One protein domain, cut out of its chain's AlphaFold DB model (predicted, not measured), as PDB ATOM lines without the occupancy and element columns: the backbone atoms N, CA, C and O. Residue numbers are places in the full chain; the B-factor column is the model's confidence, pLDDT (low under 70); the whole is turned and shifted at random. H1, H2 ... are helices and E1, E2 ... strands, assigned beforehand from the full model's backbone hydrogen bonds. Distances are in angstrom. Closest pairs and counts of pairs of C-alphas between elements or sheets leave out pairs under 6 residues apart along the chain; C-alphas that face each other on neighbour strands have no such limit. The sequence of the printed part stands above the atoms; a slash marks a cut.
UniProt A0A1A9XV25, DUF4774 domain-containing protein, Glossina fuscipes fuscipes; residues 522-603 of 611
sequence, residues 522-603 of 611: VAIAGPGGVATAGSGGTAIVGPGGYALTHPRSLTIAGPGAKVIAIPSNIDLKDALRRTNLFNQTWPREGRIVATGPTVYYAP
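This is residues 522 to 603 of the 611 residues of the protein "DUF4774 domain-containing protein" of Glossina fuscipes fuscipes (UniProt A0A1A9XV25). This is a sandwich of two four-stranded sheets face to face, with strands nearly aligned, in which the chain winds as stacked turns, passing from sheet to sheet at each link from E1 to E6. E7 and E8 then add one antiparallel strand to each sheet, and the short helix H1 lies over part of one sheet's outer face, before the long loop 579 to 590. The 82 printed residues hold one named helix and eight named strands, in the order E1 E2 E3 E4 E5 E6 H1 E7 E8. The sheets, E1 E3 E5 E8 and E2 E4 E6 E7, are both mixed, and the class is mostly strand, with 40 residues, under half, in named elements. The whole is compact, with a radius of gyration of the C-alphas of 10.7 A and spans of 28 by 25 by 19 A.

Start at E1, residues 522 to 525, an edge strand; its parallel neighbour is E3, residues 538 to 541, with N 523 and O 538 2.9 A apart. E5, residues 554 to 557, is parallel to E3, with N 539 and O 554 at 2.9 A. E8, residues 598 to 601, is antiparallel to E5, with N 555 and O 600 at 2.7 A. In the other sheet, E2, residues 530 to 533, is parallel to E4, residues 546 to 549, with N 531 and O 546 at 3.0 A. E6, residues 562 to 565, is parallel to E4, with N 564 and O 547 at 2.8 A. E7, residues 591 to 595, is antiparallel to E6, with N 563 and O 594 at 2.8 A. The two sheets form a sandwich, two sheets face to face, their best planes 17 degrees apart; the closest C-alphas of E2 and E3 are those of Ala 533 and Ala 539, 5.1 A. H1, residues 572 to 578, is on the sheet E2 E4 E6 E7 at a height over the sheet of 9.7 A, over E2 and along the strands at 20 degrees on the local plane. In H1 every O i to N i+4 pair is within hydrogen-bond range.

Find C-alpha 522 at (372.227, 281.488, 384.838); from there E1 runs 10.2 A to C-alpha 525. E2 measures 10.3 A, E3 10.0 A, E4 9.6 A, E5 10.0 A and E6 9.9 A. H1 begins at C-alpha 572, at (360.554, 281.051, 378.154), and is 9.7 A long. E7 measures 11.5 A, and E8 runs 9.9 A to C-alpha 601 at (363.137, 287.246, 393.591).

The C-alphas farthest apart, of Phe 582 and Pro 603, are 30.3 A apart. The printed part has no cut. The link H1 to E7 is long. Mean pLDDT of the printed part is 88.9; residue 582 is under 70.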
ATOM      1  N   VAL A 522     371.938 280.040 384.947       91.56
ATOM      2  CA  VAL A 522     372.227 281.488 384.838       91.56
ATOM      3  C   VAL A 522     372.163 281.968 383.389       91.56
ATOM      4  O   VAL A 522     372.826 281.399 382.527       91.56
ATOM      5  N   ALA A 523     371.437 283.060 383.147       92.75
ATOM      6  CA  ALA A 523     371.485 283.836 381.912       92.75
ATOM      7  C   ALA A 523     371.990 285.258 382.206       92.75
ATOM      8  O   ALA A 523     371.541 285.893 383.163       92.75
ATOM      9  N   ILE A 524     372.915 285.764 381.387       93.44
ATOM     10  CA  ILE A 524     373.489 287.111 381.522       93.44
ATOM     11  C   ILE A 524     373.321 287.856 380.198       93.44
ATOM     12  O   ILE A 524     373.730 287.352 379.154       93.44
ATOM     13  N   ALA A 525     372.752 289.058 380.248       94.81
ATOM     14  CA  ALA A 525     372.556 289.941 379.106       94.81
ATOM     15  C   ALA A 525     373.186 291.319 379.358       94.81
ATOM     16  O   ALA A 525     373.116 291.864 380.462       94.81
ATOM     17  N   GLY A 526     373.795 291.893 378.317       93.31
ATOM     18  CA  GLY A 526     374.371 293.240 378.358       93.31
ATOM     19  C   GLY A 526     373.318 294.360 378.405       93.31
ATOM     20  O   GLY A 526     372.122 294.085 378.541       93.31
ATOM     21  N   PRO A 527     373.739 295.634 378.283       93.06
ATOM     22  CA  PRO A 527     372.822 296.766 378.146       93.06
ATOM     23  C   PRO A 527     371.837 296.543 376.989       93.06
ATOM     24  O   PRO A 527     372.238 296.086 375.920       93.06
ATOM     25  N   GLY A 528     370.552 296.812 377.216       90.88
ATOM     26  CA  GLY A 528     369.470 296.557 376.257       90.88
ATOM     27  C   GLY A 528     369.191 295.079 375.938       90.88
ATOM     28  O   GLY A 528     368.245 294.794 375.216       90.88
ATOM     29  N   GLY A 529     369.970 294.122 376.448       92.44
ATOM     30  CA  GLY A 529     369.782 292.704 376.147       92.44
ATOM     31  C   GLY A 529     368.590 292.069 376.874       92.44
ATOM     32  O   GLY A 529     368.022 292.647 377.801       92.44
ATOM     33  N   VAL A 530     368.236 290.844 376.474       94.06
ATOM     34  CA  VAL A 530     367.194 290.035 377.128       94.06
ATOM     35  C   VAL A 530     367.823 288.813 377.801       94.06
ATOM     36  O   VAL A 530     368.594 288.102 377.159       94.06
ATOM     37  N   ALA A 531     367.490 288.546 379.068       94.38
ATOM     38  CA  ALA A 531     367.868 287.315 379.769       94.38
ATOM     39  C   ALA A 531     366.629 286.566 380.281       94.38
ATOM     40  O   ALA A 531     365.656 287.177 380.724       94.38
ATOM     41  N   THR A 532     366.677 285.236 380.245       93.12
ATOM     42  CA  THR A 532     365.594 284.342 380.675       93.12
ATOM     43  C   THR A 532     365.999 283.564 381.930       93.12
ATOM     44  O   THR A 532     367.101 283.025 382.000       93.12
ATOM     45  N   ALA A 533     365.115 283.470 382.925       92.25
ATOM     46  CA  ALA A 533     365.338 282.656 384.120       92.25
ATOM     47  C   ALA A 533     364.154 281.730 384.405       92.25
ATOM     48  O   ALA A 533     363.090 282.164 384.852       92.25
ATOM     49  N   GLY A 534     364.369 280.431 384.176       89.25
ATOM     50  CA  GLY A 534     363.454 279.379 384.616       89.25
ATOM     51  C   GLY A 534     363.412 279.252 386.142       89.25
ATOM     52  O   GLY A 534     364.207 279.862 386.860       89.25
ATOM     53  N   SER A 535     362.492 278.430 386.650       87.88
ATOM     54  CA  SER A 535     362.312 278.207 388.092       87.88
ATOM     55  C   SER A 535     363.620 277.768 388.771       87.88
ATOM     56  O   SER A 535     364.162 276.710 388.449       87.88
ATOM     57  N   GLY A 536     364.103 278.538 389.750       86.31
ATOM     58  CA  GLY A 536     365.372 278.289 390.449       86.31
ATOM     59  C   GLY A 536     366.629 278.770 389.709       86.31
ATOM     60  O   GLY A 536     367.735 278.591 390.221       86.31
ATOM     61  N   GLY A 537     366.473 279.365 388.523       91.19
ATOM     62  CA  GLY A 537     367.535 280.016 387.759       91.19
ATOM     63  C   GLY A 537     367.738 281.487 388.137       91.19
ATOM     64  O   GLY A 537     367.008 282.051 388.952       91.19
ATOM     65  N   THR A 538     368.755 282.109 387.541       93.12
ATOM     66  CA  THR A 538     369.139 283.512 387.755       93.12
ATOM     67  C   THR A 538     369.251 284.266 386.428       93.12
ATOM     68  O   THR A 538     369.999 283.844 385.550       93.12
ATOM     69  N   ALA A 539     368.568 285.403 386.294       94.12
ATOM     70  CA  ALA A 539     368.754 286.355 385.197       94.12
ATOM     71  C   ALA A 539     369.572 287.563 385.674       94.12
ATOM     72  O   ALA A 539     369.290 288.135 386.726       94.12
ATOM     73  N   ILE A 540     370.560 287.982 384.886       94.50
ATOM     74  CA  ILE A 540     371.334 289.210 385.105       94.50
ATOM     75  C   ILE A 540     371.238 290.054 383.837       94.50
ATOM     76  O   ILE A 540     371.560 289.572 382.754       94.50
ATOM     77  N   VAL A 541     370.774 291.298 383.954       94.94
ATOM     78  CA  VAL A 541     370.434 292.154 382.809       94.94
ATOM     79  C   VAL A 541     371.025 293.548 382.991       94.94
ATOM     80  O   VAL A 541     370.811 294.193 384.019       94.94
ATOM     81  N   GLY A 542     371.769 294.019 381.987       92.94
ATOM     82  CA  GLY A 542     372.338 295.368 381.956       92.94
ATOM     83  C   GLY A 542     371.291 296.490 381.836       92.94
ATOM     84  O   GLY A 542     370.095 296.223 381.715       92.94
ATOM     85  N   PRO A 543     371.719 297.767 381.860       92.25
ATOM     86  CA  PRO A 543     370.813 298.915 381.791       92.25
ATOM     87  C   PRO A 543     369.851 298.851 380.595       92.25
ATOM     88  O   PRO A 543     370.259 298.485 379.494       92.25
ATOM     89  N   GLY A 544     368.582 299.200 380.808       91.00
ATOM     90  CA  GLY A 544     367.542 299.245 379.767       91.00
ATOM     91  C   GLY A 544     367.134 297.905 379.130       91.00
ATOM     92  O   GLY A 544     366.359 297.916 378.179       91.00
ATOM     93  N   GLY A 545     367.651 296.766 379.606       92.81
ATOM     94  CA  GLY A 545     367.301 295.438 379.087       92.81
ATOM     95  C   GLY A 545     365.996 294.853 379.647       92.81
ATOM     96  O   GLY A 545     365.261 295.504 380.391       92.81
ATOM     97  N   TYR A 546     365.727 293.588 379.318       93.94
ATOM     98  CA  TYR A 546     364.536 292.850 379.755       93.94
ATOM     99  C   TYR A 546     364.905 291.533 380.454       93.94
ATOM    100  O   TYR A 546     365.722 290.762 379.953       93.94
ATOM    101  N   ALA A 547     364.275 291.242 381.591       94.44
ATOM    102  CA  ALA A 547     364.367 289.946 382.264       94.44
ATOM    103  C   ALA A 547     363.021 289.214 382.166       94.44
ATOM    104  O   ALA A 547     362.010 289.750 382.612       94.44
ATOM    105  N   LEU A 548     363.010 288.004 381.601       93.88
ATOM    106  CA  LEU A 548     361.827 287.139 381.506       93.88
ATOM    107  C   LEU A 548     361.955 286.005 382.533       93.88
ATOM    108  O   LEU A 548     362.864 285.178 382.432       93.88
ATOM    109  N   THR A 549     361.107 286.001 383.561       92.62
ATOM    110  CA  THR A 549     361.423 285.335 384.840       92.62
ATOM    111  C   THR A 549     360.256 284.508 385.377       92.62
ATOM    112  O   THR A 549     359.160 285.038 385.545       92.62
ATOM    113  N   HIS A 550     360.489 283.229 385.680       91.81
ATOM    114  CA  HIS A 550     359.494 282.318 386.276       91.81
ATOM    115  C   HIS A 550     359.423 282.425 387.811       91.81
ATOM    116  O   HIS A 550     360.361 282.928 388.440       91.81
ATOM    117  N   PRO A 551     358.369 281.885 388.458       89.12
ATOM    118  CA  PRO A 551     358.350 281.670 389.905       89.12
ATOM    119  C   PRO A 551     359.595 280.918 390.401       89.12
ATOM    120  O   PRO A 551     360.139 280.057 389.707       89.12
ATOM    121  N   ARG A 552     360.060 281.235 391.614       88.62
ATOM    122  CA  ARG A 552     361.328 280.761 392.215       88.62
ATOM    123  C   ARG A 552     362.615 281.211 391.503       88.62
ATOM    124  O   ARG A 552     363.678 280.687 391.831       88.62
ATOM    125  N   SER A 553     362.566 282.115 390.522       90.94
ATOM    126  CA  SER A 553     363.779 282.656 389.882       90.94
ATOM    127  C   SER A 553     364.303 283.919 390.576       90.94
ATOM    128  O   SER A 553     363.554 284.672 391.203       90.94
ATOM    129  N   LEU A 554     365.616 284.141 390.462       92.25
ATOM    130  CA  LEU A 554     366.307 285.347 390.915       92.25
ATOM    131  C   LEU A 554     366.625 286.255 389.720       92.25
ATOM    132  O   LEU A 554     367.006 285.783 388.652       92.25
ATOM    133  N   THR A 555     366.523 287.564 389.913       93.62
ATOM    134  CA  THR A 555     366.752 288.565 388.869       93.62
ATOM    135  C   THR A 555     367.590 289.712 389.397       93.62
ATOM    136  O   THR A 555     367.282 290.267 390.448       93.62
ATOM    137  N   ILE A 556     368.612 290.109 388.648       94.00
ATOM    138  CA  ILE A 556     369.440 291.286 388.910       94.00
ATOM    139  C   ILE A 556     369.300 292.198 387.692       94.00
ATOM    140  O   ILE A 556     369.817 291.893 386.618       94.00
ATOM    141  N   ALA A 557     368.556 293.290 387.846       94.00
ATOM    142  CA  ALA A 557     368.206 294.206 386.766       94.00
ATOM    143  C   ALA A 557     368.915 295.553 386.954       94.00
ATOM    144  O   ALA A 557     368.763 296.204 387.990       94.00
ATOM    145  N   GLY A 558     369.685 295.975 385.949       92.12
ATOM    146  CA  GLY A 558     370.355 297.275 385.916       92.12
ATOM    147  C   GLY A 558     369.393 298.464 385.739       92.12
ATOM    148  O   GLY A 558     368.197 298.272 385.518       92.12
ATOM    149  N   PRO A 559     369.892 299.711 385.821       90.88
ATOM    150  CA  PRO A 559     369.080 300.919 385.669       90.88
ATOM    151  C   PRO A 559     368.165 300.908 384.435       90.88
ATOM    152  O   PRO A 559     368.619 300.689 383.314       90.88
ATOM    153  N   GLY A 560     366.864 301.119 384.646       89.69
ATOM    154  CA  GLY A 560     365.849 301.143 383.587       89.69
ATOM    155  C   GLY A 560     365.506 299.787 382.957       89.69
ATOM    156  O   GLY A 560     364.643 299.744 382.083       89.69
ATOM    157  N   ALA A 561     366.139 298.683 383.371       93.06
ATOM    158  CA  ALA A 561     365.798 297.350 382.878       93.06
ATOM    159  C   ALA A 561     364.472 296.861 383.484       93.06
ATOM    160  O   ALA A 561     364.222 297.066 384.672       93.06
ATOM    161  N   LYS A 562     363.622 296.205 382.688       93.88
ATOM    162  CA  LYS A 562     362.279 295.754 383.098       93.88
ATOM    163  C   LYS A 562     362.290 294.265 383.449       93.88
ATOM    164  O   LYS A 562     362.752 293.447 382.656       93.88
ATOM    165  N   VAL A 563     361.748 293.910 384.612       94.19
ATOM    166  CA  VAL A 563     361.561 292.520 385.054       94.19
ATOM    167  C   VAL A 563     360.119 292.105 384.812       94.19
ATOM    168  O   VAL A 563     359.196 292.734 385.330       94.19
ATOM    169  N   ILE A 564     359.938 291.050 384.025       93.38
ATOM    170  CA  ILE A 564     358.650 290.536 383.568       93.38
ATOM    171  C   ILE A 564     358.459 289.137 384.151       93.38
ATOM    172  O   ILE A 564     359.112 288.178 383.728       93.38
ATOM    173  N   ALA A 565     357.544 289.016 385.112       92.00
ATOM    174  CA  ALA A 565     357.123 287.721 385.619       92.00
ATOM    175  C   ALA A 565     356.271 287.013 384.562       92.00
ATOM    176  O   ALA A 565     355.279 287.573 384.091       92.00
ATOM    177  N   ILE A 566     356.666 285.792 384.211       91.44
ATOM    178  CA  ILE A 566     355.952 284.890 383.303       91.44
ATOM    179  C   ILE A 566     355.513 283.667 384.124       91.44
ATOM    180  O   ILE A 566     356.329 283.151 384.893       91.44
ATOM    181  N   PRO A 567     354.245 283.225 384.027       89.19
ATOM    182  CA  PRO A 567     353.746 282.091 384.798       89.19
ATOM    183  C   PRO A 567     354.381 280.760 384.365       89.19
ATOM    184  O   PRO A 567     354.846 280.598 383.237       89.19
ATOM    185  N   SER A 568     354.389 279.794 385.287       87.44
ATOM    186  CA  SER A 568     355.111 278.513 385.207       87.44
ATOM    187  C   SER A 568     354.812 277.674 383.959       87.44
ATOM    188  O   SER A 568     355.639 276.857 383.558       87.44
ATOM    189  N   ASN A 569     353.620 277.851 383.388       87.06
ATOM    190  CA  ASN A 569     353.031 277.064 382.306       87.06
ATOM    191  C   ASN A 569     353.460 277.495 380.890       87.06
ATOM    192  O   ASN A 569     353.051 276.854 379.925       87.06
ATOM    193  N   ILE A 570     354.252 278.562 380.742       87.19
ATOM    194  CA  ILE A 570     354.684 279.098 379.440       87.19
ATOM    195  C   ILE A 570     356.167 278.785 379.200       87.19
ATOM    196  O   ILE A 570     356.991 278.904 380.101       87.19
ATOM    197  N   ASP A 571     356.546 278.416 377.973       89.19
ATOM    198  CA  ASP A 571     357.962 278.249 377.620       89.19
ATOM    199  C   ASP A 571     358.654 279.617 377.452       89.19
ATOM    200  O   ASP A 571     358.320 280.408 376.564       89.19
ATOM    201  N   LEU A 572     359.689 279.872 378.260       87.75
ATOM    202  CA  LEU A 572     360.554 281.051 378.154       87.75
ATOM    203  C   LEU A 572     361.188 281.221 376.767       87.75
ATOM    204  O   LEU A 572     361.486 282.347 376.372       87.75
ATOM    205  N   LYS A 573     361.410 280.136 376.018       89.31
ATOM    206  CA  LYS A 573     361.952 280.169 374.653       89.31
ATOM    207  C   LYS A 573     360.933 280.701 373.644       89.31
ATOM    208  O   LYS A 573     361.325 281.384 372.699       89.31
ATOM    209  N   ASP A 574     359.646 280.428 373.845       87.94
ATOM    210  CA  ASP A 574     358.563 281.009 373.048       87.94
ATOM    211  C   ASP A 574     358.292 282.466 373.457       87.94
ATOM    212  O   ASP A 574     358.292 283.361 372.611       87.94
ATOM    213  N   ALA A 575     358.217 282.742 374.761       86.38
ATOM    214  CA  ALA A 575     358.146 284.105 375.284       86.38
ATOM    215  C   ALA A 575     359.291 284.996 374.758       86.38
ATOM    216  O   ALA A 575     359.060 286.135 374.347       86.38
ATOM    217  N   LEU A 576     360.522 284.474 374.692       88.44
ATOM    218  CA  LEU A 576     361.672 285.179 374.124       88.44
ATOM    219  C   LEU A 576     361.511 285.450 372.619       88.44
ATOM    220  O   LEU A 576     361.819 286.553 372.178       88.44
ATOM    221  N   ARG A 577     360.984 284.498 371.834       87.50
ATOM    222  CA  ARG A 577     360.673 284.700 370.402       87.50
ATOM    223  C   ARG A 577     359.610 285.775 370.178       87.50
ATOM    224  O   ARG A 577     359.681 286.499 369.190       87.50
ATOM    225  N   ARG A 578     358.637 285.878 371.088       82.94
ATOM    226  CA  ARG A 578     357.548 286.867 371.043       82.94
ATOM    227  C   ARG A 578     357.923 288.221 371.668       82.94
ATOM    228  O   ARG A 578     357.156 289.173 371.553       82.94
ATOM    229  N   THR A 579     359.108 288.337 372.271       82.38
ATOM    230  CA  THR A 579     359.658 289.596 372.795       82.38
ATOM    231  C   THR A 579     360.390 290.347 371.682       82.38
ATOM    232  O   THR A 579     361.473 289.941 371.261       82.38
ATOM    233  N   ASN A 580     359.841 291.471 371.216       78.62
ATOM    234  CA  ASN A 580     360.504 292.314 370.216       78.62
ATOM    235  C   ASN A 580     361.213 293.491 370.898       78.62
ATOM    236  O   ASN A 580     360.578 294.434 371.374       78.62
ATOM    237  N   LEU A 581     362.547 293.430 370.912       72.44
ATOM    238  CA  LEU A 581     363.399 294.422 371.562       72.44
ATOM    239  C   LEU A 581     363.313 295.817 370.915       72.44
ATOM    240  O   LEU A 581     363.317 296.815 371.633       72.44
ATOM    241  N   PHE A 582     363.191 295.897 369.586       67.75
ATOM    242  CA  PHE A 582     363.123 297.169 368.856       67.75
ATOM    243  C   PHE A 582     361.815 297.916 369.140       67.75
ATOM    244  O   PHE A 582     361.830 299.114 369.408       67.75
ATOM    245  N   ASN A 583     360.696 297.189 369.161       72.50
ATOM    246  CA  ASN A 583     359.371 297.758 369.426       72.50
ATOM    247  C   ASN A 583     359.067 297.900 370.931       72.50
ATOM    248  O   ASN A 583     357.983 298.345 371.296       72.50
ATOM    249  N   GLN A 584     359.993 297.488 371.807       71.31
ATOM    250  CA  GLN A 584     359.806 297.378 373.259       71.31
ATOM    251  C   GLN A 584     358.588 296.534 373.694       71.31
ATOM    252  O   GLN A 584     358.102 296.697 374.811       71.31
ATOM    253  N   THR A 585     358.087 295.623 372.853       76.19
ATOM    254  CA  THR A 585     356.902 294.805 373.159       76.19
ATOM    255  C   THR A 585     357.295 293.484 373.813       76.19
ATOM    256  O   THR A 585     357.981 292.660 373.200       76.19
ATOM    257  N   TRP A 586     356.822 293.270 375.039       75.62
ATOM    258  CA  TRP A 586     356.959 292.027 375.803       75.62
ATOM    259  C   TRP A 586     355.753 291.078 375.604       75.62
ATOM    260  O   TRP A 586     354.734 291.501 375.049       75.62
ATOM    261  N   PRO A 587     355.840 289.801 376.036       76.81
ATOM    262  CA  PRO A 587     354.737 288.842 375.939       76.81
ATOM    263  C   PRO A 587     353.506 289.325 376.713       76.81
ATOM    264  O   PRO A 587     353.644 289.878 377.804       76.81
ATOM    265  N   ARG A 588     352.301 289.099 376.176       78.69
ATOM    266  CA  ARG A 588     351.033 289.576 376.772       78.69
ATOM    267  C   ARG A 588     350.729 288.921 378.119       78.69
ATOM    268  O   ARG A 588     350.063 289.508 378.963       78.69
ATOM    269  N   GLU A 589     351.227 287.707 378.294       81.12
ATOM    270  CA  GLU A 589     351.094 286.870 379.480       81.12
ATOM    271  C   GLU A 589     352.074 287.282 380.591       81.12
ATOM    272  O   GLU A 589     351.888 286.933 381.756       81.12
ATOM    273  N   GLY A 590     353.121 288.035 380.233       82.38
ATOM    274  CA  GLY A 590     354.128 288.529 381.156       82.38
ATOM    275  C   GLY A 590     353.733 289.870 381.776       82.38
ATOM    276  O   GLY A 590     353.470 290.840 381.064       82.38
ATOM    277  N   ARG A 591     353.755 289.968 383.109       88.56
ATOM    278  CA  ARG A 591     353.495 291.230 383.829       88.56
ATOM    279  C   ARG A 591     354.801 291.849 384.318       88.56
ATOM    280  O   ARG A 591     355.628 291.156 384.907       88.56
ATOM    281  N   ILE A 592     354.983 293.157 384.116       91.31
ATOM    282  CA  ILE A 592     356.123 293.881 384.702       91.31
ATOM    283  C   ILE A 592     355.939 293.916 386.224       91.31
ATOM    284  O   ILE A 592     354.970 294.483 386.722       91.31
ATOM    285  N   VAL A 593     356.877 293.305 386.947       91.44
ATOM    286  CA  VAL A 593     356.874 293.193 388.418       91.44
ATOM    287  C   VAL A 593     357.920 294.079 389.085       91.44
ATOM    288  O   VAL A 593     357.777 294.412 390.260       91.44
ATOM    289  N   ALA A 594     358.960 294.484 388.352       91.62
ATOM    290  CA  ALA A 594     359.968 295.420 388.833       91.62
ATOM    291  C   ALA A 594     360.646 296.167 387.672       91.62
ATOM    292  O   ALA A 594     360.678 295.683 386.540       91.62
ATOM    293  N   THR A 595     361.251 297.315 387.979       93.31
ATOM    294  CA  THR A 595     362.146 298.057 387.078       93.31
ATOM    295  C   THR A 595     363.425 298.392 387.843       93.31
ATOM    296  O   THR A 595     363.361 298.754 389.018       93.31
ATOM    297  N   GLY A 596     364.586 298.229 387.208       89.38
ATOM    298  CA  GLY A 596     365.887 298.388 387.855       89.38
ATOM    299  C   GLY A 596     366.356 299.845 388.020       89.38
ATOM    300  O   GLY A 596     365.846 300.741 387.340       89.38
ATOM    301  N   PRO A 597     367.361 300.106 388.883       91.88
ATOM    302  CA  PRO A 597     368.255 299.118 389.492       91.88
ATOM    303  C   PRO A 597     367.594 298.356 390.649       91.88
ATOM    304  O   PRO A 597     367.159 298.958 391.627       91.88
ATOM    305  N   THR A 598     367.498 297.028 390.545       90.81
ATOM    306  CA  THR A 598     366.827 296.202 391.562       90.81
ATOM    307  C   THR A 598     367.284 294.741 391.529       90.81
ATOM    308  O   THR A 598     367.688 294.229 390.482       90.81
ATOM    309  N   VAL A 599     367.193 294.064 392.676       92.75
ATOM    310  CA  VAL A 599     367.217 292.598 392.754       92.75
ATOM    311  C   VAL A 599     365.796 292.143 393.048       92.75
ATOM    312  O   VAL A 599     365.218 292.538 394.057       92.75
ATOM    313  N   TYR A 600     365.240 291.316 392.169       92.56
ATOM    314  CA  TYR A 600     363.898 290.761 392.302       92.56
ATOM    315  C   TYR A 600     363.980 289.240 392.425       92.56
ATOM    316  O   TYR A 600     364.603 288.578 391.595       92.56
ATOM    317  N   TYR A 601     363.338 288.684 393.446       91.44
ATOM    318  CA  TYR A 601     363.137 287.246 393.591       91.44
ATOM    319  C   TYR A 601     361.642 286.954 393.525       91.44
ATOM    320  O   TYR A 601     360.869 287.505 394.311       91.44
ATOM    321  N   ALA A 602     361.237 286.081 392.605       82.06
ATOM    322  CA  ALA A 602     359.868 285.592 392.561       82.06
ATOM    323  C   ALA A 602     359.713 284.479 393.614       82.06
ATOM    324  O   ALA A 602     360.308 283.413 393.433       82.06
ATOM    325  N   PRO A 603     358.932 284.653 394.697       77.25
ATOM    326  CA  PRO A 603     358.613 283.532 395.576       77.25
ATOM    327  C   PRO A 603     357.825 282.452 394.807       77.25
ATOM    328  O   PRO A 603     357.245 282.745 393.757       77.25
TER     329      PRO A 603